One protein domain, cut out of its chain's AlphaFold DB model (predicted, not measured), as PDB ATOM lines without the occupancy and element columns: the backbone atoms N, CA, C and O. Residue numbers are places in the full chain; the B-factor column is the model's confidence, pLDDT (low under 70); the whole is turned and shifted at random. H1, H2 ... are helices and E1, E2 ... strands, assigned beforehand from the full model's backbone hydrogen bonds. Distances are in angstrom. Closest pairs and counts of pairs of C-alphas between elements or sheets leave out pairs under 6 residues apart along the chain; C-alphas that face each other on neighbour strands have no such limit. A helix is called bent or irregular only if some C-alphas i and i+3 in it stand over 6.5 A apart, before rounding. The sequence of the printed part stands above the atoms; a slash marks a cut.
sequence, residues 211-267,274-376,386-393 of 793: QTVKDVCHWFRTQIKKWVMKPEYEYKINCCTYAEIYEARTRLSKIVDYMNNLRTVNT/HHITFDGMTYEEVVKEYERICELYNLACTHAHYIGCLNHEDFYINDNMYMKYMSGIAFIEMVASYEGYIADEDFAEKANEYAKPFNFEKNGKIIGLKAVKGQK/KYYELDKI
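This is residues 211 to 267, 274 to 376 and 386 to 393 of the 793 residues of an uncharacterized protein of Methanosphaera sp (UniProt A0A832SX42). The model has two separate lobes joined by two long links: in one, helices H1, H4 and H5 pack side by side with H4 between the other two, and a small strand hairpin, E1 and E2, follows the end of H5; in the other, H2 and H3 pair in opposite directions to make a long arm. Residues 305 to 313, in the link from H3 to H4, stick out on their own. The printed part has 168 residues with five named helices and two named strands, in the order H1, H2, H3, H4, H5, E1, E2, the two strands forming an antiparallel sheet; the class is mostly helix. The whole is loose, with a radius of gyration of the C-alphas of 21.3 A, and elongated, spanning 68 by 42 by 32 A.

H1, residues 211 to 227, touches H4, residues 319 to 337, at a shallow tilt of 9 degrees, opposite ways; their closest C-alphas, those of Lys 214 and Ala 336, are 5.4 A apart. H2, residues 242 to 265, touches H3, residues 283 to 301, with residues 245 to 255 of H2 alone. The tilt is a steep 40 degrees, opposite ways, and the closest C-alphas, those of Ala 248 and Ile 293, are 6.0 A apart. H4 also touches H5, residues 345 to 358, in a helical hairpin, at a shallow tilt of 25 degrees, opposite ways; the closest C-alphas, those of Ser 327 and Tyr 354, are 4.9 A apart. Two of these three helix pairs are at a shallow tilt, and the packing is only just mostly aligned. E1, residues 360 to 362, and E2, residues 365 to 367, form an antiparallel hairpin, with N 367 and O 360 at 2.8 A and N 362 and O 365 at 2.9 A, within hydrogen-bond range. H2 and H3 are each apart from H1, H4, H5, E1 and E2. In H1, H2, H3 and H4 every O i to N i+4 pair is within hydrogen-bond range, and in H5 8 of 10 are.

H1 begins at C-alpha 211, at (230.295, 166.310, 163.210), and is 24.4 A long from first to last C-alpha. H2 is 34.6 A long and ends at C-alpha 265, at (211.322, 179.577, 134.369). H3 is 26.0 A, H4 27.3 A and H5 20.3 A long. H5 is irregular, with C-alphas 354 and 357 lying 7.1 A apart. E1 is 6.6 A long, and E2, 6.1 A long, ends at C-alpha 367, at (223.801, 180.652, 193.051).

The C-alphas of Thr 267 and Asn 363, the two farthest apart, are 71.9 A apart. Residues 268 to 273 are not printed, with 15.9 A between C-alphas 267 and 274; residues 377 to 385 are not printed either, with 16.0 A between C-alphas 376 and 386. The links from H1 to H2 and from H3 to H4 are long. The mean pLDDT of the printed part is 70.4, and 89 residues are under 70, among them residues 229 to 267 and 293 to 322.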
ATOM      1  N   GLN A 211     231.460 166.021 164.042       81.75
ATOM      2  CA  GLN A 211     230.295 166.310 163.210       81.75
ATOM      3  C   GLN A 211     229.013 166.172 164.031       81.75
ATOM      4  O   GLN A 211     228.245 167.130 164.125       81.75
ATOM      5  N   THR A 212     228.853 165.055 164.744       87.00
ATOM      6  CA  THR A 212     227.701 164.849 165.631       87.00
ATOM      7  C   THR A 212     227.636 165.924 166.724       87.00
ATOM      8  O   THR A 212     226.563 166.465 167.005       87.00
ATOM      9  N   VAL A 213     228.777 166.329 167.303       89.69
ATOM     10  CA  VAL A 213     228.824 167.456 168.254       89.69
ATOM     11  C   VAL A 213     228.291 168.745 167.618       89.69
ATOM     12  O   VAL A 213     227.452 169.414 168.227       89.69
ATOM     13  N   LYS A 214     228.728 169.095 166.400       89.56
ATOM     14  CA  LYS A 214     228.245 170.291 165.684       89.56
ATOM     15  C   LYS A 214     226.746 170.217 165.402       89.56
ATOM     16  O   LYS A 214     226.049 171.207 165.632       89.56
ATOM     17  N   ASP A 215     226.243 169.063 164.980       90.75
ATOM     18  CA  ASP A 215     224.830 168.867 164.645       90.75
ATOM     19  C   ASP A 215     223.930 168.997 165.878       90.75
ATOM     20  O   ASP A 215     222.903 169.689 165.853       90.75
ATOM     21  N   VAL A 216     224.344 168.428 167.013       94.12
ATOM     22  CA  VAL A 216     223.607 168.600 168.268       94.12
ATOM     23  C   VAL A 216     223.713 170.038 168.792       94.12
ATOM     24  O   VAL A 216     222.712 170.608 169.235       94.12
ATOM     25  N   CYS A 217     224.878 170.687 168.689       94.38
ATOM     26  CA  CYS A 217     225.028 172.106 169.026       94.38
ATOM     27  C   CYS A 217     224.144 173.009 168.149       94.38
ATOM     28  O   CYS A 217     223.542 173.965 168.649       94.38
ATOM     29  N   HIS A 218     223.990 172.689 166.863       91.38
ATOM     30  CA  HIS A 218     223.059 173.376 165.970       91.38
ATOM     31  C   HIS A 218     221.602 173.203 166.426       91.38
ATOM     32  O   HIS A 218     220.823 174.167 166.437       91.38
ATOM     33  N   TRP A 219     221.233 171.999 166.874       94.88
ATOM     34  CA  TRP A 219     219.923 171.755 167.472       94.88
ATOM     35  C   TRP A 219     219.717 172.604 168.736       94.88
ATOM     36  O   TRP A 219     218.707 173.308 168.822       94.88
ATOM     37  N   PHE A 220     220.684 172.644 169.665       94.50
ATOM     38  CA  PHE A 220     220.617 173.502 170.858       94.50
ATOM     39  C   PHE A 220     220.416 174.976 170.493       94.50
ATOM     40  O   PHE A 220     219.499 175.616 171.009       94.50
ATOM     41  N   ARG A 221     221.204 175.502 169.545       89.00
ATOM     42  CA  ARG A 221     221.068 176.874 169.027       89.00
ATOM     43  C   ARG A 221     219.654 177.152 168.523       89.00
ATOM     44  O   ARG A 221     219.088 178.207 168.808       89.00
ATOM     45  N   THR A 222     219.075 176.212 167.786       87.56
ATOM     46  CA  THR A 222     217.720 176.339 167.238       87.56
ATOM     47  C   THR A 222     216.661 176.361 168.340       87.56
ATOM     48  O   THR A 222     215.738 177.176 168.279       87.56
ATOM     49  N   GLN A 223     216.795 175.531 169.377       89.44
ATOM     50  CA  GLN A 223     215.849 175.531 170.498       89.44
ATOM     51  C   GLN A 223     215.993 176.767 171.393       89.44
ATOM     52  O   GLN A 223     214.980 177.326 171.804       89.44
ATOM     53  N   ILE A 224     217.215 177.257 171.639       85.12
ATOM     54  CA  ILE A 224     217.445 178.512 172.377       85.12
ATOM     55  C   ILE A 224     216.757 179.679 171.663       85.12
ATOM     56  O   ILE A 224     216.061 180.465 172.303       85.12
ATOM     57  N   LYS A 225     216.880 179.765 170.330       79.12
ATOM     58  CA  LYS A 225     216.154 180.770 169.539       79.12
ATOM     59  C   LYS A 225     214.645 180.667 169.749       79.12
ATOM     60  O   LYS A 225     214.008 181.680 170.001       79.12
ATOM     61  N   LYS A 226     214.071 179.459 169.703       80.38
ATOM     62  CA  LYS A 226     212.634 179.244 169.962       80.38
ATOM     63  C   LYS A 226     212.224 179.628 171.380       80.38
ATOM     64  O   LYS A 226     211.148 180.187 171.560       80.38
ATOM     65  N   TRP A 227     213.072 179.373 172.371       82.25
ATOM     66  CA  TRP A 227     212.822 179.767 173.755       82.25
ATOM     67  C   TRP A 227     212.719 181.293 173.902       82.25
ATOM     68  O   TRP A 227     211.775 181.778 174.520       82.25
ATOM     69  N   VAL A 228     213.602 182.047 173.233       70.25
ATOM     70  CA  VAL A 228     213.524 183.522 173.147       70.25
ATOM     71  C   VAL A 228     212.373 183.997 172.249       70.25
ATOM     72  O   VAL A 228     212.123 185.183 172.172       70.25
ATOM     73  N   MET A 229     211.634 183.122 171.565       63.56
ATOM     74  CA  MET A 229     210.485 183.507 170.725       63.56
ATOM     75  C   MET A 229     209.129 183.160 171.352       63.56
ATOM     76  O   MET A 229     208.099 183.330 170.701       63.56
ATOM     77  N   LYS A 230     209.087 182.645 172.589       67.25
ATOM     78  CA  LYS A 230     207.818 182.255 173.219       67.25
ATOM     79  C   LYS A 230     206.882 183.477 173.399       67.25
ATOM     80  O   LYS A 230     207.357 184.515 173.855       67.25
ATOM     81  N   PRO A 231     205.567 183.357 173.111       52.78
ATOM     82  CA  PRO A 231     204.616 184.483 173.124       52.78
ATOM     83  C   PRO A 231     204.427 185.155 174.488       52.78
ATOM     84  O   PRO A 231     204.049 186.316 174.564       52.78
ATOM     85  N   GLU A 232     204.681 184.414 175.569       57.09
ATOM     86  CA  GLU A 232     204.618 184.889 176.959       57.09
ATOM     87  C   GLU A 232     205.654 185.973 177.296       57.09
ATOM     88  O   GLU A 232     205.588 186.599 178.353       57.09
ATOM     89  N   TYR A 233     206.587 186.219 176.384       55.72
ATOM     90  CA  TYR A 233     207.533 187.310 176.451       55.72
ATOM     91  C   TYR A 233     207.189 188.279 175.302       55.72
ATOM     92  O   TYR A 233     207.460 188.007 174.134       55.72
ATOM     93  N   GLU A 234     206.527 189.398 175.600       47.81
ATOM     94  CA  GLU A 234     206.215 190.435 174.603       47.81
ATOM     95  C   GLU A 234     207.503 191.164 174.172       47.81
ATOM     96  O   GLU A 234     207.856 192.211 174.712       47.81
ATOM     97  N   TYR A 235     208.247 190.609 173.214       56.28
ATOM     98  CA  TYR A 235     209.443 191.262 172.672       56.28
ATOM     99  C   TYR A 235     209.047 192.266 171.619       56.28
ATOM    100  O   TYR A 235     208.406 191.863 170.655       56.28
ATOM    101  N   LYS A 236     209.502 193.512 171.728       48.59
ATOM    102  CA  LYS A 236     209.341 194.513 170.671       48.59
ATOM    103  C   LYS A 236     210.700 195.044 170.228       48.59
ATOM    104  O   LYS A 236     211.512 195.434 171.059       48.59
ATOM    105  N   ILE A 237     210.945 195.056 168.920       49.59
ATOM    106  CA  ILE A 237     211.968 195.899 168.296       49.59
ATOM    107  C   ILE A 237     211.206 197.131 167.797       49.59
ATOM    108  O   ILE A 237     210.417 197.039 166.854       49.59
ATOM    109  N   ASN A 238     211.390 198.271 168.467       55.59
ATOM    110  CA  ASN A 238     210.547 199.461 168.310       55.59
ATOM    111  C   ASN A 238     209.048 199.152 168.523       55.59
ATOM    112  O   ASN A 238     208.621 198.829 169.631       55.59
ATOM    113  N   CYS A 239     208.237 199.267 167.468       53.66
ATOM    114  CA  CYS A 239     206.787 199.072 167.486       53.66
ATOM    115  C   CYS A 239     206.337 197.675 167.030       53.66
ATOM    116  O   CYS A 239     205.150 197.377 167.149       53.66
ATOM    117  N   CYS A 240     207.255 196.829 166.550       51.06
ATOM    118  CA  CYS A 240     206.951 195.493 166.036       51.06
ATOM    119  C   CYS A 240     207.471 194.417 166.981       51.06
ATOM    120  O   CYS A 240     208.564 194.551 167.537       51.06
ATOM    121  N   THR A 241     206.734 193.325 167.150       55.31
ATOM    122  CA  THR A 241     207.225 192.209 167.950       55.31
ATOM    123  C   THR A 241     208.370 191.463 167.254       55.31
ATOM    124  O   THR A 241     208.457 191.430 166.026       55.31
ATOM    125  N   TYR A 242     209.281 190.833 168.007       53.38
ATOM    126  CA  TYR A 242     210.323 189.990 167.387       53.38
ATOM    127  C   TYR A 242     209.702 188.844 166.568       53.38
ATOM    128  O   TYR A 242     210.226 188.475 165.519       53.38
ATOM    129  N   ALA A 243     208.557 188.320 167.022       55.81
ATOM    130  CA  ALA A 243     207.765 187.338 166.289       55.81
ATOM    131  C   ALA A 243     207.260 187.900 164.949       55.81
ATOM    132  O   ALA A 243     207.453 187.251 163.926       55.81
ATOM    133  N   GLU A 244     206.724 189.126 164.931       60.22
ATOM    134  CA  GLU A 244     206.314 189.818 163.697       60.22
ATOM    135  C   GLU A 244     207.487 190.010 162.728       60.22
ATOM    136  O   GLU A 244     207.338 189.787 161.530       60.22
ATOM    137  N   ILE A 245     208.677 190.364 163.224       58.91
ATOM    138  CA  ILE A 245     209.878 190.546 162.387       58.91
ATOM    139  C   ILE A 245     210.396 189.213 161.846       58.91
ATOM    140  O   ILE A 245     210.827 189.131 160.693       58.91
ATOM    141  N   TYR A 246     210.367 188.154 162.653       57.25
ATOM    142  CA  TYR A 246     210.775 186.820 162.224       57.25
ATOM    143  C   TYR A 246     209.794 186.224 161.206       57.25
ATOM    144  O   TYR A 246     210.221 185.639 160.207       57.25
ATOM    145  N   GLU A 247     208.491 186.396 161.426       64.69
ATOM    146  CA  GLU A 247     207.447 186.013 160.477       64.69
ATOM    147  C   GLU A 247     207.595 186.801 159.173       64.69
ATOM    148  O   GLU A 247     207.638 186.196 158.102       64.69
ATOM    149  N   ALA A 248     207.812 188.117 159.263       62.38
ATOM    150  CA  ALA A 248     208.107 188.976 158.122       62.38
ATOM    151  C   ALA A 248     209.354 188.503 157.356       62.38
ATOM    152  O   ALA A 248     209.295 188.349 156.141       62.38
ATOM    153  N   ARG A 249     210.459 188.174 158.039       57.75
ATOM    154  CA  ARG A 249     211.686 187.649 157.410       57.75
ATOM    155  C   ARG A 249     211.476 186.284 156.754       57.75
ATOM    156  O   ARG A 249     211.980 186.040 155.661       57.75
ATOM    157  N   THR A 250     210.747 185.387 157.413       64.00
ATOM    158  CA  THR A 250     210.432 184.055 156.878       64.00
ATOM    159  C   THR A 250     209.550 184.173 155.636       64.00
ATOM    160  O   THR A 250     209.777 183.488 154.640       64.00
ATOM    161  N   ARG A 251     208.563 185.073 155.676       66.81
ATOM    162  CA  ARG A 251     207.667 185.366 154.555       66.81
ATOM    163  C   ARG A 251     208.415 186.057 153.411       66.81
ATOM    164  O   ARG A 251     208.226 185.660 152.268       66.81
ATOM    165  N   LEU A 252     209.342 186.969 153.715       62.88
ATOM    166  CA  LEU A 252     210.245 187.594 152.742       62.88
ATOM    167  C   LEU A 252     211.104 186.557 152.018       62.88
ATOM    168  O   LEU A 252     211.174 186.586 150.797       62.88
ATOM    169  N   SER A 253     211.712 185.616 152.751       62.47
ATOM    170  CA  SER A 253     212.517 184.541 152.153       62.47
ATOM    171  C   SER A 253     211.697 183.726 151.156       62.47
ATOM    172  O   SER A 253     212.125 183.541 150.026       62.47
ATOM    173  N   LYS A 254     210.476 183.323 151.531       69.25
ATOM    174  CA  LYS A 254     209.572 182.579 150.640       69.25
ATOM    175  C   LYS A 254     209.178 183.377 149.394       69.25
ATOM    176  O   LYS A 254     209.084 182.801 148.316       69.25
ATOM    177  N   ILE A 255     208.949 184.685 149.538       66.12
ATOM    178  CA  ILE A 255     208.648 185.580 148.413       66.12
ATOM    179  C   ILE A 255     209.865 185.709 147.486       66.12
ATOM    180  O   ILE A 255     209.711 185.623 146.271       66.12
ATOM    181  N   VAL A 256     211.071 185.867 148.037       61.38
ATOM    182  CA  VAL A 256     212.324 185.943 147.268       61.38
ATOM    183  C   VAL A 256     212.592 184.636 146.525       61.38
ATOM    184  O   VAL A 256     212.901 184.671 145.337       61.38
ATOM    185  N   ASP A 257     212.414 183.489 147.180       66.69
ATOM    186  CA  ASP A 257     212.566 182.170 146.556       66.69
ATOM    187  C   ASP A 257     211.548 181.974 145.425       66.69
ATOM    188  O   ASP A 257     211.904 181.541 144.330       66.69
ATOM    189  N   TYR A 258     210.290 182.369 145.643       68.12
ATOM    190  CA  TYR A 258     209.257 182.367 144.607       68.12
ATOM    191  C   TYR A 258     209.619 183.271 143.414       68.12
ATOM    192  O   TYR A 258     209.546 182.833 142.266       68.12
ATOM    193  N   MET A 259     210.065 184.507 143.661       64.25
ATOM    194  CA  MET A 259     210.489 185.440 142.609       64.25
ATOM    195  C   MET A 259     211.726 184.940 141.840       64.25
ATOM    196  O   MET A 259     211.799 185.100 140.619       64.25
ATOM    197  N   ASN A 260     212.685 184.309 142.524       59.72
ATOM    198  CA  ASN A 260     213.861 183.700 141.898       59.72
ATOM    199  C   ASN A 260     213.474 182.506 141.017       59.72
ATOM    200  O   ASN A 260     213.960 182.404 139.891       59.72
ATOM    201  N   ASN A 261     212.542 181.671 141.482       61.03
ATOM    202  CA  ASN A 261     212.013 180.550 140.707       61.03
ATOM    203  C   ASN A 261     211.244 181.019 139.460       61.03
ATOM    204  O   ASN A 261     211.396 180.437 138.389       61.03
ATOM    205  N   LEU A 262     210.482 182.117 139.546       62.00
ATOM    206  CA  LEU A 262     209.860 182.737 138.367       62.00
ATOM    207  C   LEU A 262     210.903 183.227 137.351       62.00
ATOM    208  O   LEU A 262     210.695 183.086 136.148       62.00
ATOM    209  N   ARG A 263     212.039 183.769 137.812       52.75
ATOM    210  CA  ARG A 263     213.148 184.204 136.944       52.75
ATOM    211  C   ARG A 263     213.796 183.050 136.179       52.75
ATOM    212  O   ARG A 263     214.124 183.232 135.012       52.75
ATOM    213  N   THR A 264     213.961 181.887 136.805       51.47
ATOM    214  CA  THR A 264     214.553 180.696 136.170       51.47
ATOM    215  C   THR A 264     213.623 180.001 135.174       51.47
ATOM    216  O   THR A 264     214.102 179.367 134.243       51.47
ATOM    217  N   VAL A 265     212.302 180.134 135.325       52.56
ATOM    218  CA  VAL A 265     211.322 179.577 134.369       52.56
ATOM    219  C   VAL A 265     211.200 180.463 133.114       52.56
ATOM    220  O   VAL A 265     210.893 179.975 132.030       52.56
ATOM    221  N   ASN A 266     211.511 181.759 133.229       49.38
ATOM    222  CA  ASN A 266     211.312 182.763 132.177       49.38
ATOM    223  C   ASN A 266     212.447 182.848 131.132       49.38
ATOM    224  O   ASN A 266     212.456 183.757 130.306       49.38
ATOM    225  N   THR A 267     213.425 181.935 131.158       48.22
ATOM    226  CA  THR A 267     214.506 181.903 130.157       48.22
ATOM    227  C   THR A 267     214.192 181.046 128.932       48.22
ATOM    228  O   THR A 267     214.971 181.094 127.988       48.22
ATOM    229  N   HIS A 274     200.942 185.898 133.602       51.00
ATOM    230  CA  HIS A 274     199.879 186.618 134.321       51.00
ATOM    231  C   HIS A 274     199.017 185.708 135.225       51.00
ATOM    232  O   HIS A 274     198.048 186.183 135.815       51.00
ATOM    233  N   HIS A 275     199.356 184.417 135.372       49.44
ATOM    234  CA  HIS A 275     198.501 183.427 136.054       49.44
ATOM    235  C   HIS A 275     199.147 182.635 137.203       49.44
ATOM    236  O   HIS A 275     198.459 181.826 137.822       49.44
ATOM    237  N   ILE A 276     200.425 182.856 137.534       54.94
ATOM    238  CA  ILE A 276     201.048 182.184 138.685       54.94
ATOM    239  C   ILE A 276     200.833 183.058 139.920       54.94
ATOM    240  O   ILE A 276     201.293 184.202 139.971       54.94
ATOM    241  N   THR A 277     200.096 182.530 140.896       56.84
ATOM    242  CA  THR A 277     199.821 183.208 142.163       56.84
ATOM    243  C   THR A 277     200.677 182.615 143.282       56.84
ATOM    244  O   THR A 277     200.800 181.398 143.411       56.84
ATOM    245  N   PHE A 278     201.284 183.468 144.109       59.12
ATOM    246  CA  PHE A 278     201.917 183.045 145.363       59.12
ATOM    247  C   PHE A 278     200.892 183.213 146.474       59.12
ATOM    248  O   PHE A 278     200.453 184.329 146.731       59.12
ATOM    249  N   ASP A 279     200.484 182.114 147.110       65.31
ATOM    250  CA  ASP A 279     199.504 182.144 148.210       65.31
ATOM    251  C   ASP A 279     198.179 182.839 147.806       65.31
ATOM    252  O   ASP A 279     197.565 183.566 148.581       65.31
ATOM    253  N   GLY A 280     197.768 182.671 146.540       66.69
ATOM    254  CA  GLY A 280     196.573 183.303 145.967       66.69
ATOM    255  C   GLY A 280     196.731 184.768 145.540       66.69
ATOM    256  O   GLY A 280     195.781 185.330 145.002       66.69
ATOM    257  N   MET A 281     197.909 185.371 145.724       69.00
ATOM    258  CA  MET A 281     198.204 186.755 145.328       69.00
ATOM    259  C   MET A 281     198.708 186.850 143.882       69.00
ATOM    260  O   MET A 281     199.543 186.052 143.449       69.00
ATOM    261  N   THR A 282     198.242 187.854 143.142       70.19
ATOM    262  CA  THR A 282     198.772 188.263 141.830       70.19
ATOM    263  C   THR A 282     200.202 188.800 141.947       70.19
ATOM    264  O   THR A 282     200.643 189.205 143.020       70.19
ATOM    265  N   TYR A 283     200.948 188.856 140.839       64.19
ATOM    266  CA  TYR A 283     202.326 189.365 140.849       64.19
ATOM    267  C   TYR A 283     202.438 190.796 141.412       64.19
ATOM    268  O   TYR A 283     203.326 191.074 142.214       64.19
ATOM    269  N   GLU A 284     201.510 191.692 141.058       64.69
ATOM    270  CA  GLU A 284     201.476 193.058 141.602       64.69
ATOM    271  C   GLU A 284     201.218 193.082 143.117       64.69
ATOM    272  O   GLU A 284     201.783 193.913 143.828       64.69
ATOM    273  N   GLU A 285     200.399 192.163 143.632       68.19
ATOM    274  CA  GLU A 285     200.149 192.014 145.071       68.19
ATOM    275  C   GLU A 285     201.368 191.442 145.804       68.19
ATOM    276  O   GLU A 285     201.698 191.910 146.890       68.19
ATOM    277  N   VAL A 286     202.093 190.502 145.190       65.81
ATOM    278  CA  VAL A 286     203.344 189.949 145.735       65.81
ATOM    279  C   VAL A 286     204.440 191.016 145.801       65.81
ATOM    280  O   VAL A 286     205.168 191.077 146.790       65.81
ATOM    281  N   VAL A 287     204.550 191.885 144.789       65.19
ATOM    282  CA  VAL A 287     205.498 193.015 144.794       65.19
ATOM    283  C   VAL A 287     205.137 194.033 145.878       65.19
ATOM    284  O   VAL A 287     206.014 194.438 146.637       65.19
ATOM    285  N   LYS A 288     203.855 194.390 146.030       70.44
ATOM    286  CA  LYS A 288     203.408 195.284 147.115       70.44
ATOM    287  C   LYS A 288     203.647 194.685 148.499       70.44
ATOM    288  O   LYS A 288     204.047 195.399 149.414       70.44
ATOM    289  N   GLU A 289     203.424 193.383 148.666       69.81
ATOM    290  CA  GLU A 289     203.694 192.692 149.929       69.81
ATOM    291  C   GLU A 289     205.203 192.607 150.209       69.81
ATOM    292  O   GLU A 289     205.624 192.793 151.349       69.81
ATOM    293  N   TYR A 290     206.033 192.413 149.178       68.12
ATOM    294  CA  TYR A 290     207.489 192.505 149.283       68.12
ATOM    295  C   TYR A 290     207.940 193.899 149.736       68.12
ATOM    296  O   TYR A 290     208.728 193.998 150.675       68.12
ATOM    297  N   GLU A 291     207.428 194.969 149.119       65.56
ATOM    298  CA  GLU A 291     207.727 196.357 149.501       65.56
ATOM    299  C   GLU A 291     207.292 196.640 150.944       65.56
ATOM    300  O   GLU A 291     208.098 197.118 151.739       65.56
ATOM    301  N   ARG A 292     206.073 196.235 151.328       72.31
ATOM    302  CA  ARG A 292     205.550 196.375 152.696       72.31
ATOM    303  C   ARG A 292     206.403 195.633 153.727       72.31
ATOM    304  O   ARG A 292     206.697 196.170 154.796       72.31
ATOM    305  N   ILE A 293     206.806 194.394 153.433       65.31
ATOM    306  CA  ILE A 293     207.664 193.594 154.315       65.31
ATOM    307  C   ILE A 293     209.078 194.184 154.375       65.31
ATOM    308  O   ILE A 293     209.672 194.218 155.451       65.31
ATOM    309  N   CYS A 294     209.611 194.691 153.260       59.16
ATOM    310  CA  CYS A 294     210.898 195.385 153.226       59.16
ATOM    311  C   CYS A 294     210.859 196.696 154.012       59.16
ATOM    312  O   CYS A 294     211.833 197.003 154.686       59.16
ATOM    313  N   GLU A 295     209.758 197.448 153.985       63.75
ATOM    314  CA  GLU A 295     209.555 198.636 154.821       63.75
ATOM    315  C   GLU A 295     209.491 198.277 156.307       63.75
ATOM    316  O   GLU A 295     210.189 198.901 157.103       63.75
ATOM    317  N   LEU A 296     208.743 197.233 156.682       61.06
ATOM    318  CA  LEU A 296     208.720 196.693 158.050       61.06
ATOM    319  C   LEU A 296     210.116 196.252 158.514       61.06
ATOM    320  O   LEU A 296     210.552 196.589 159.615       61.06
ATOM    321  N   TYR A 297     210.840 195.528 157.660       57.97
ATOM    322  CA  TYR A 297     212.190 195.053 157.942       57.97
ATOM    323  C   TYR A 297     213.200 196.207 157.994       57.97
ATOM    324  O   TYR A 297     214.058 196.226 158.872       57.97
ATOM    325  N   ASN A 298     213.072 197.211 157.121       56.69
ATOM    326  CA  ASN A 298     213.884 198.425 157.142       56.69
ATOM    327  C   ASN A 298     213.585 199.269 158.380       56.69
ATOM    328  O   ASN A 298     214.538 199.731 158.995       56.69
ATOM    329  N   LEU A 299     212.331 199.418 158.820       53.72
ATOM    330  CA  LEU A 299     211.996 200.105 160.076       53.72
ATOM    331  C   LEU A 299     212.624 199.402 161.287       53.72
ATOM    332  O   LEU A 299     213.100 200.064 162.211       53.72
ATOM    333  N   ALA A 300     212.661 198.067 161.263       51.94
ATOM    334  CA  ALA A 300     213.324 197.260 162.282       51.94
ATOM    335  C   ALA A 300     214.866 197.334 162.203       51.94
ATOM    336  O   ALA A 300     215.535 197.294 163.233       51.94
ATOM    337  N   CYS A 301     215.447 197.465 161.000       45.53
ATOM    338  CA  CYS A 301     216.898 197.393 160.773       45.53
ATOM    339  C   CYS A 301     217.628 198.747 160.710       45.53
ATOM    340  O   CYS A 301     218.794 198.814 161.096       45.53
ATOM    341  N   THR A 302     216.992 199.832 160.259       44.91
ATOM    342  CA  THR A 302     217.645 201.155 160.124       44.91
ATOM    343  C   THR A 302     217.970 201.808 161.467       44.91
ATOM    344  O   THR A 302     218.914 202.587 161.530       44.91
ATOM    345  N   HIS A 303     217.307 201.419 162.561       41.28
ATOM    346  CA  HIS A 303     217.757 201.765 163.918       41.28
ATOM    347  C   HIS A 303     218.759 200.755 164.506       41.28
ATOM    348  O   HIS A 303     219.563 201.121 165.359       41.28
ATOM    349  N   ALA A 304     218.799 199.513 164.008       38.94
ATOM    350  CA  ALA A 304     219.762 198.502 164.447       38.94
ATOM    351  C   ALA A 304     221.176 198.690 163.851       38.94
ATOM    352  O   ALA A 304     222.154 198.194 164.399       38.94
ATOM    353  N   HIS A 305     221.327 199.437 162.753       33.88
ATOM    354  CA  HIS A 305     222.652 199.796 162.223       33.88
ATOM    355  C   HIS A 305     223.307 200.991 162.945       33.88
ATOM    356  O   HIS A 305     224.491 201.244 162.747       33.88
ATOM    357  N   TYR A 306     222.573 201.688 163.822       33.34
ATOM    358  CA  TYR A 306     223.080 202.788 164.657       33.34
ATOM    359  C   TYR A 306     223.428 202.347 166.099       33.34
ATOM    360  O   TYR A 306     223.561 203.183 166.991       33.34
ATOM    361  N   ILE A 307     223.658 201.043 166.339       37.19
ATOM    362  CA  ILE A 307     224.035 200.438 167.646       37.19
ATOM    363  C   ILE A 307     225.506 200.747 168.041       37.19
ATOM    364  O   ILE A 307     226.194 199.973 168.695       37.19
ATOM    365  N   GLY A 308     226.032 201.902 167.635       32.94
ATOM    366  CA  GLY A 308     227.286 202.453 168.161       32.94
ATOM    367  C   GLY A 308     227.071 203.645 169.093       32.94
ATOM    368  O   GLY A 308     227.898 203.903 169.961       32.94
ATOM    369  N   CYS A 309     225.962 204.368 168.933       30.16
ATOM    370  CA  CYS A 309     225.725 205.636 169.608       30.16
ATOM    371  C   CYS A 309     224.219 205.877 169.679       30.16
ATOM    372  O   CYS A 309     223.682 206.399 168.713       30.16
ATOM    373  N   LEU A 310     223.548 205.512 170.772       29.61
ATOM    374  CA  LEU A 310     222.364 206.194 171.319       29.61
ATOM    375  C   LEU A 310     221.975 205.515 172.643       29.61
ATOM    376  O   LEU A 310     222.208 204.327 172.845       29.61
ATOM    377  N   ASN A 311     221.465 206.321 173.568       34.44
ATOM    378  CA  ASN A 311     221.182 205.948 174.949       34.44
ATOM    379  C   ASN A 311     220.197 204.769 175.070       34.44
ATOM    380  O   ASN A 311     219.283 204.609 174.269       34.44
ATOM    381  N   HIS A 312     220.405 203.993 176.133       36.62
ATOM    382  CA  HIS A 312     219.793 202.724 176.552       36.62
ATOM    383  C   HIS A 312     218.247 202.628 176.670       36.62
ATOM    384  O   HIS A 312     217.771 201.711 177.332       36.62
ATOM    385  N   GLU A 313     217.430 203.505 176.079       35.38
ATOM    386  CA  GLU A 313     215.989 203.567 176.419       35.38
ATOM    387  C   GLU A 313     215.003 202.982 175.383       35.38
ATOM    388  O   GLU A 313     213.852 202.749 175.744       35.38
ATOM    389  N   ASP A 314     215.428 202.624 174.160       36.84
ATOM    390  CA  ASP A 314     214.492 202.197 173.089       36.84
ATOM    391  C   ASP A 314     214.567 200.708 172.664       36.84
ATOM    392  O   ASP A 314     213.883 200.282 171.732       36.84
ATOM    393  N   PHE A 315     215.326 199.865 173.375       37.78
ATOM    394  CA  PHE A 315     215.260 198.401 173.227       37.78
ATOM    395  C   PHE A 315     214.521 197.780 174.418       37.78
ATOM    396  O   PHE A 315     215.104 197.582 175.477       37.78
ATOM    397  N   TYR A 316     213.258 197.376 174.251       42.72
ATOM    398  CA  TYR A 316     212.586 196.504 175.226       42.72
ATOM    399  C   TYR A 316     212.917 195.031 174.951       42.72
ATOM    400  O   TYR A 316     212.050 194.197 174.692       42.72
ATOM    401  N   ILE A 317     214.200 194.691 175.050       46.31
ATOM    402  CA  ILE A 317     214.570 193.419 175.664       46.31
ATOM    403  C   ILE A 317     214.922 193.816 177.092       46.31
ATOM    404  O   ILE A 317     215.694 194.747 177.280       46.31
ATOM    405  N   ASN A 318     214.372 193.162 178.117       54.88
ATOM    406  CA  ASN A 318     214.981 193.280 179.443       54.88
ATOM    407  C   ASN A 318     216.470 192.956 179.247       54.88
ATOM    408  O   ASN A 318     216.739 191.829 178.839       54.88
ATOM    409  N   ASP A 319     217.399 193.901 179.450       59.84
ATOM    410  CA  ASP A 319     218.837 193.749 179.141       59.84
ATOM    411  C   ASP A 319     219.374 192.370 179.563       59.84
ATOM    412  O   ASP A 319     220.142 191.710 178.865       59.84
ATOM    413  N   ASN A 320     218.852 191.862 180.678       68.12
ATOM    414  CA  ASN A 320     219.114 190.540 181.220       68.12
ATOM    415  C   ASN A 320     218.817 189.374 180.244       68.12
ATOM    416  O   ASN A 320     219.595 188.430 180.133       68.12
ATOM    417  N   MET A 321     217.702 189.409 179.517       68.62
ATOM    418  CA  MET A 321     217.275 188.347 178.602       68.62
ATOM    419  C   MET A 321     218.065 188.335 177.289       68.62
ATOM    420  O   MET A 321     218.417 187.255 176.813       68.62
ATOM    421  N   TYR A 322     218.418 189.507 176.752       69.00
ATOM    422  CA  TYR A 322     219.337 189.603 175.612       69.00
ATOM    423  C   TYR A 322     220.714 189.048 175.985       69.00
ATOM    424  O   TYR A 322     221.262 188.202 175.277       69.00
ATOM    425  N   MET A 323     221.227 189.440 177.155       74.12
ATOM    426  CA  MET A 323     222.499 188.935 177.671       74.12
ATOM    427  C   MET A 323     222.477 187.418 177.877       74.12
ATOM    428  O   MET A 323     223.451 186.742 177.545       74.12
ATOM    429  N   LYS A 324     221.358 186.851 178.349       83.06
ATOM    430  CA  LYS A 324     221.165 185.394 178.431       83.06
ATOM    431  C   LYS A 324     221.147 184.735 177.057       83.06
ATOM    432  O   LYS A 324     221.768 183.692 176.893       83.06
ATOM    433  N   TYR A 325     220.473 185.305 176.062       80.88
ATOM    434  CA  TYR A 325     220.494 184.762 174.702       80.88
ATOM    435  C   TYR A 325     221.918 184.734 174.134       80.88
ATOM    436  O   TYR A 325     222.411 183.662 173.782       80.88
ATOM    437  N   MET A 326     222.601 185.882 174.123       79.62
ATOM    438  CA  MET A 326     223.958 186.003 173.582       79.62
ATOM    439  C   MET A 326     224.943 185.083 174.305       79.62
ATOM    440  O   MET A 326     225.751 184.422 173.657       79.62
ATOM    441  N   SER A 327     224.821 184.963 175.629       86.12
ATOM    442  CA  SER A 327     225.679 184.070 176.414       86.12
ATOM    443  C   SER A 327     225.437 182.593 176.114       86.12
ATOM    444  O   SER A 327     226.392 181.825 176.057       86.12
ATOM    445  N   GLY A 328     224.190 182.176 175.877       87.94
ATOM    446  CA  GLY A 328     223.894 180.803 175.457       87.94
ATOM    447  C   GLY A 328     224.451 180.470 174.087       87.94
ATOM    448  O   GLY A 328     225.007 179.393 173.893       87.94
ATOM    449  N   ILE A 329     224.317 181.404 173.144       87.31
ATOM    450  CA  ILE A 329     224.855 181.249 171.795       87.31
ATOM    451  C   ILE A 329     226.381 181.139 171.827       87.31
ATOM    452  O   ILE A 329     226.917 180.167 171.299       87.31
ATOM    453  N   ALA A 330     227.056 182.069 172.505       87.19
ATOM    454  CA  ALA A 330     228.509 182.059 172.638       87.19
ATOM    455  C   ALA A 330     229.011 180.795 173.356       87.19
ATOM    456  O   ALA A 330     229.975 180.172 172.918       87.19
ATOM    457  N   PHE A 331     228.311 180.351 174.406       94.19
ATOM    458  CA  PHE A 331     228.634 179.102 175.094       94.19
ATOM    459  C   PHE A 331     228.523 177.880 174.167       94.19
ATOM    460  O   PHE A 331     229.404 177.026 174.182       94.19
ATOM    461  N   ILE A 332     227.478 177.788 173.337       93.81
ATOM    462  CA  ILE A 332     227.319 176.675 172.388       93.81
ATOM    463  C   ILE A 332     228.369 176.710 171.271       93.81
ATOM    464  O   ILE A 332     228.872 175.656 170.893       93.81
ATOM    465  N   GLU A 333     228.732 177.890 170.766       90.50
ATOM    466  CA  GLU A 333     229.799 178.040 169.764       90.50
ATOM    467  C   GLU A 333     231.167 177.629 170.329       90.50
ATOM    468  O   GLU A 333     231.923 176.904 169.676       90.50
ATOM    469  N   MET A 334     231.447 177.999 171.582       93.44
ATOM    470  CA  MET A 334     232.623 177.528 172.314       93.44
ATOM    471  C   MET A 334     232.607 176.001 172.482       93.44
ATOM    472  O   MET A 334     233.612 175.345 172.239       93.44
ATOM    473  N   VAL A 335     231.473 175.406 172.861       92.00
ATOM    474  CA  VAL A 335     231.354 173.944 173.015       92.00
ATOM    475  C   VAL A 335     231.575 173.213 171.689       92.00
ATOM    476  O   VAL A 335     232.269 172.200 171.664       92.00
ATOM    477  N   ALA A 336     231.020 173.720 170.585       89.31
ATOM    478  CA  ALA A 336     231.162 173.099 169.269       89.31
ATOM    479  C   ALA A 336     232.622 173.072 168.778       89.31
ATOM    480  O   ALA A 336     233.015 172.146 168.066       89.31
ATOM    481  N   SER A 337     233.417 174.068 169.178       85.69
ATOM    482  CA  SER A 337     234.820 174.250 168.781       85.69
ATOM    483  C   SER A 337     235.842 173.700 169.782       85.69
ATOM    484  O   SER A 337     237.029 173.683 169.481       85.69
ATOM    485  N   TYR A 338     235.414 173.239 170.958       86.56
ATOM    486  CA  TYR A 338     236.325 172.725 171.980       86.56
ATOM    487  C   TYR A 338     236.649 171.242 171.759       86.56
ATOM    488  O   TYR A 338     235.743 170.427 171.584       86.56
ATOM    489  N   GLU A 339     237.932 170.882 171.789       76.50
ATOM    490  CA  GLU A 339     238.405 169.527 171.457       76.50
ATOM    491  C   GLU A 339     238.384 168.544 172.636       76.50
ATOM    492  O   GLU A 339     238.268 167.334 172.447       76.50
ATOM    493  N   GLY A 340     238.454 169.033 173.875       78.00
ATOM    494  CA  GLY A 340     238.415 168.164 175.048       78.00
ATOM    495  C   GLY A 340     237.002 167.684 175.407       78.00
ATOM    496  O   GLY A 340     235.989 168.246 175.002       78.00
ATOM    497  N   TYR A 341     236.932 166.675 176.269       82.94
ATOM    498  CA  TYR A 341     235.678 166.150 176.842       82.94
ATOM    499  C   TYR A 341     235.527 166.464 178.339       82.94
ATOM    500  O   TYR A 341     234.436 166.403 178.924       82.94
ATOM    501  N   ILE A 342     236.644 166.841 178.957       87.81
ATOM    502  CA  ILE A 342     236.761 167.361 180.311       87.81
ATOM    503  C   ILE A 342     237.110 168.846 180.201       87.81
ATOM    504  O   ILE A 342     237.938 169.239 179.380       87.81
ATOM    505  N   ALA A 343     236.473 169.665 181.033       89.50
ATOM    506  CA  ALA A 343     236.797 171.078 181.145       89.50
ATOM    507  C   ALA A 343     238.219 171.253 181.694       89.50
ATOM    508  O   ALA A 343     238.508 170.822 182.819       89.50
ATOM    509  N   ASP A 344     239.084 171.894 180.916       91.75
ATOM    510  CA  ASP A 344     240.341 172.450 181.401       91.75
ATOM    511  C   ASP A 344     240.097 173.788 182.132       91.75
ATOM    512  O   ASP A 344     238.963 174.123 182.499       91.75
ATOM    513  N   GLU A 345     241.170 174.512 182.451       93.69
ATOM    514  CA  GLU A 345     241.064 175.796 183.155       93.69
ATOM    515  C   GLU A 345     240.419 176.879 182.283       93.69
ATOM    516  O   GLU A 345     239.484 177.533 182.748       93.69
ATOM    517  N   ASP A 346     240.843 177.001 181.021       93.06
ATOM    518  CA  ASP A 346     240.350 178.011 180.075       93.06
ATOM    519  C   ASP A 346     238.864 177.804 179.747       93.06
ATOM    520  O   ASP A 346     238.055 178.732 179.837       93.06
ATOM    521  N   PHE A 347     238.460 176.563 179.469       93.88
ATOM    522  CA  PHE A 347     237.062 176.217 179.233       93.88
ATOM    523  C   PHE A 347     236.201 176.532 180.452       93.88
ATOM    524  O   PHE A 347     235.113 177.097 180.322       93.88
ATOM    525  N   ALA A 348     236.654 176.155 181.653       94.19
ATOM    526  CA  ALA A 348     235.895 176.411 182.870       94.19
ATOM    527  C   ALA A 348     235.746 177.918 183.136       94.19
ATOM    528  O   ALA A 348     234.668 178.351 183.551       94.19
ATOM    529  N   GLU A 349     236.788 178.714 182.895       93.94
ATOM    530  CA  GLU A 349     236.757 180.169 183.040       93.94
ATOM    531  C   GLU A 349     235.764 180.814 182.064       93.94
ATOM    532  O   GLU A 349     234.827 181.488 182.505       93.94
ATOM    533  N   LYS A 350     235.875 180.513 180.765       93.69
ATOM    534  CA  LYS A 350     234.963 181.028 179.731       93.69
ATOM    535  C   LYS A 350     233.518 180.581 179.949       93.69
ATOM    536  O   LYS A 350     232.591 181.386 179.876       93.69
ATOM    537  N   ALA A 351     233.297 179.314 180.308       93.06
ATOM    538  CA  ALA A 351     231.963 178.818 180.644       93.06
ATOM    539  C   ALA A 351     231.347 179.579 181.831       93.06
ATOM    540  O   ALA A 351     230.147 179.857 181.833       93.06
ATOM    541  N   ASN A 352     232.152 179.931 182.838       92.38
ATOM    542  CA  ASN A 352     231.701 180.739 183.971       92.38
ATOM    543  C   ASN A 352     231.452 182.204 183.589       92.38
ATOM    544  O   ASN A 352     230.559 182.831 184.160       92.38
ATOM    545  N   GLU A 353     232.196 182.749 182.629       91.06
ATOM    546  CA  GLU A 353     231.937 184.075 182.079       91.06
ATOM    547  C   GLU A 353     230.574 184.136 181.386       91.06
ATOM    548  O   GLU A 353     229.748 184.982 181.738       91.06
ATOM    549  N   TYR A 354     230.285 183.182 180.498       91.38
ATOM    550  CA  TYR A 354     228.968 183.075 179.867       91.38
ATOM    551  C   TYR A 354     227.862 182.735 180.873       91.38
ATOM    552  O   TYR A 354     226.699 183.058 180.655       91.38
ATOM    553  N   ALA A 355     228.187 182.116 182.010       89.94
ATOM    554  CA  ALA A 355     227.220 181.835 183.066       89.94
ATOM    555  C   ALA A 355     226.768 183.087 183.850       89.94
ATOM    556  O   ALA A 355     225.743 183.029 184.533       89.94
ATOM    557  N   LYS A 356     227.494 184.217 183.775       87.75
ATOM    558  CA  LYS A 356     227.228 185.421 184.591       87.75
ATOM    559  C   LYS A 356     225.769 185.904 184.525       87.75
ATOM    560  O   LYS A 356     225.206 186.121 185.596       87.75
ATOM    561  N   PRO A 357     225.099 186.002 183.357       84.38
ATOM    562  CA  PRO A 357     223.710 186.480 183.295       84.38
ATOM    563  C   PRO A 357     222.684 185.535 183.939       84.38
ATOM    564  O   PRO A 357     221.549 185.927 184.206       84.38
ATOM    565  N   PHE A 358     223.058 184.279 184.186       82.69
ATOM    566  CA  PHE A 358     222.205 183.260 184.807       82.69
ATOM    567  C   PHE A 358     222.384 183.185 186.324       82.69
ATOM    568  O   PHE A 358     221.597 182.533 187.013       82.69
ATOM    569  N   ASN A 359     223.425 183.836 186.835       83.88
ATOM    570  CA  ASN A 359     223.887 183.721 188.201       83.88
ATOM    571  C   ASN A 359     223.414 184.911 189.035       83.88
ATOM    572  O   ASN A 359     223.406 186.048 188.575       83.88
ATOM    573  N   PHE A 360     223.060 184.658 190.294       77.56
ATOM    574  CA  PHE A 360     222.779 185.716 191.262       77.56
ATOM    575  C   PHE A 360     223.501 185.446 192.578       77.56
ATOM    576  O   PHE A 360     223.729 184.299 192.970       77.56
ATOM    577  N   GLU A 361     223.884 186.515 193.266       72.19
ATOM    578  CA  GLU A 361     224.599 186.418 194.530       72.19
ATOM    579  C   GLU A 361     223.616 186.395 195.704       72.19
ATOM    580  O   GLU A 361     222.724 187.235 195.818       72.19
ATOM    581  N   LYS A 362     223.772 185.414 196.596       68.12
ATOM    582  CA  LYS A 362     223.009 185.326 197.845       68.12
ATOM    583  C   LYS A 362     223.951 184.921 198.972       68.12
ATOM    584  O   LYS A 362     224.541 183.844 198.931       68.12
ATOM    585  N   ASN A 363     224.079 185.773 199.991       72.44
ATOM    586  CA  ASN A 363     224.960 185.569 201.151       72.44
ATOM    587  C   ASN A 363     226.440 185.320 200.774       72.44
ATOM    588  O   ASN A 363     227.064 184.404 201.310       72.44
ATOM    589  N   GLY A 364     226.988 186.084 199.820       68.69
ATOM    590  CA  GLY A 364     228.381 185.941 199.368       68.69
ATOM    591  C   GLY A 364     228.660 184.665 198.563       68.69
ATOM    592  O   GLY A 364     229.813 184.280 198.377       68.69
ATOM    593  N   LYS A 365     227.610 183.953 198.129       66.19
ATOM    594  CA  LYS A 365     227.710 182.771 197.271       66.19
ATOM    595  C   LYS A 365     226.965 183.013 195.969       66.19
ATOM    596  O   LYS A 365     225.795 183.394 195.975       66.19
ATOM    597  N   ILE A 366     227.640 182.723 194.863       69.38
ATOM    598  CA  ILE A 366     227.022 182.670 193.541       69.38
ATOM    599  C   ILE A 366     226.103 181.445 193.494       69.38
ATOM    600  O   ILE A 366     226.561 180.310 193.652       69.38
ATOM    601  N   ILE A 367     224.810 181.682 193.288       70.44
ATOM    602  CA  ILE A 367     223.801 180.652 193.051       70.44
ATOM    603  C   ILE A 367     223.482 180.660 191.554       70.44
ATOM    604  O   ILE A 367     222.995 181.658 191.026       70.44
ATOM    605  N   GLY A 368     223.771 179.545 190.877       75.88
ATOM    606  CA  GLY A 368     223.484 179.362 189.455       75.88
ATOM    607  C   GLY A 368     224.434 178.376 188.764       75.88
ATOM    608  O   GLY A 368     224.863 177.381 189.358       75.88
ATOM    609  N   LEU A 369     224.728 178.627 187.493       84.50
ATOM    610  CA  LEU A 369     225.614 177.835 186.649       84.50
ATOM    611  C   LEU A 369     227.080 178.070 187.037       84.50
ATOM    612  O   LEU A 369     227.574 179.196 187.048       84.50
ATOM    613  N   LYS A 370     227.780 176.978 187.355       87.56
ATOM    614  CA  LYS A 370     229.215 176.977 187.645       87.56
ATOM    615  C   LYS A 370     229.891 175.773 186.995       87.56
ATOM    616  O   LYS A 370     229.490 174.630 187.253       87.56
ATOM    617  N   ALA A 371     230.919 176.051 186.204       91.25
ATOM    618  CA  ALA A 371     231.876 175.102 185.655       91.25
ATOM    619  C   ALA A 371     233.151 175.093 186.512       91.25
ATOM    620  O   ALA A 371     233.554 176.120 187.059       91.25
ATOM    621  N   VAL A 372     233.784 173.931 186.658       92.81
ATOM    622  CA  VAL A 372     235.120 173.813 187.264       92.81
ATOM    623  C   VAL A 372     235.960 172.825 186.464       92.81
ATOM    624  O   VAL A 372     235.406 171.887 185.884       92.81
ATOM    625  N   LYS A 373     237.283 173.021 186.482       93.62
ATOM    626  CA  LYS A 373     238.263 172.096 185.901       93.62
ATOM    627  C   LYS A 373     237.973 170.656 186.339       93.62
ATOM    628  O   LYS A 373     237.653 170.412 187.505       93.62
ATOM    629  N   GLY A 374     238.077 169.705 185.414       88.56
ATOM    630  CA  GLY A 374     237.844 168.284 185.683       88.56
ATOM    631  C   GLY A 374     236.383 167.832 185.547       88.56
ATOM    632  O   GLY A 374     236.097 166.642 185.661       88.56
ATOM    633  N   GLN A 375     235.432 168.739 185.294       90.88
ATOM    634  CA  GLN A 375     234.046 168.350 185.012       90.88
ATOM    635  C   GLN A 375     233.866 167.874 183.568       90.88
ATOM    636  O   GLN A 375     234.375 168.493 182.639       90.88
ATOM    637  N   LYS A 376     233.058 166.822 183.374       90.56
ATOM    638  CA  LYS A 376     232.597 166.409 182.039       90.56
ATOM    639  C   LYS A 376     231.801 167.532 181.378       90.56
ATOM    640  O   LYS A 376     230.861 168.059 181.985       90.56
ATOM    641  N   LYS A 386     219.297 173.269 180.397       91.44
ATOM    642  CA  LYS A 386     218.129 173.227 181.297       91.44
ATOM    643  C   LYS A 386     217.614 174.610 181.684       91.44
ATOM    644  O   LYS A 386     216.430 174.753 181.964       91.44
ATOM    645  N   TYR A 387     218.468 175.637 181.678       87.88
ATOM    646  CA  TYR A 387     218.010 177.007 181.919       87.88
ATOM    647  C   TYR A 387     217.011 177.471 180.851       87.88
ATOM    648  O   TYR A 387     216.035 178.151 181.152       87.88
ATOM    649  N   TYR A 388     217.232 177.047 179.610       87.31
ATOM    650  CA  TYR A 388     216.355 177.308 178.473       87.31
ATOM    651  C   TYR A 388     215.188 176.315 178.385       87.31
ATOM    652  O   TYR A 388     214.502 176.253 177.370       87.31
ATOM    653  N   GLU A 389     214.968 175.511 179.429       90.81
ATOM    654  CA  GLU A 389     213.891 174.521 179.512       90.81
ATOM    655  C   GLU A 389     213.894 173.488 178.375       90.81
ATOM    656  O   GLU A 389     212.860 172.886 178.070       90.81
ATOM    657  N   LEU A 390     215.047 173.271 177.734       92.75
ATOM    658  CA  LEU A 390     215.176 172.297 176.650       92.75
ATOM    659  C   LEU A 390     214.865 170.886 177.145       92.75
ATOM    660  O   LEU A 390     214.354 170.088 176.372       92.75
ATOM    661  N   ASP A 391     215.086 170.602 178.430       93.19
ATOM    662  CA  ASP A 391     214.767 169.328 179.073       93.19
ATOM    663  C   ASP A 391     213.280 168.965 179.086       93.19
ATOM    664  O   ASP A 391     212.935 167.808 179.325       93.19
ATOM    665  N   LYS A 392     212.400 169.920 178.768       92.94
ATOM    666  CA  LYS A 392     210.960 169.690 178.605       92.94
ATOM    667  C   LYS A 392     210.575 169.242 177.188       92.94
ATOM    668  O   LYS A 392     209.420 168.885 176.967       92.94
ATOM    669  N   ILE A 393     211.497 169.269 176.221       90.56
ATOM    670  CA  ILE A 393     211.221 168.914 174.823       90.56
ATOM    671  C   ILE A 393     211.227 167.390 174.666       90.56
ATOM    672  O   ILE A 393     212.263 166.743 174.821       90.56
TER     673      ILE A 393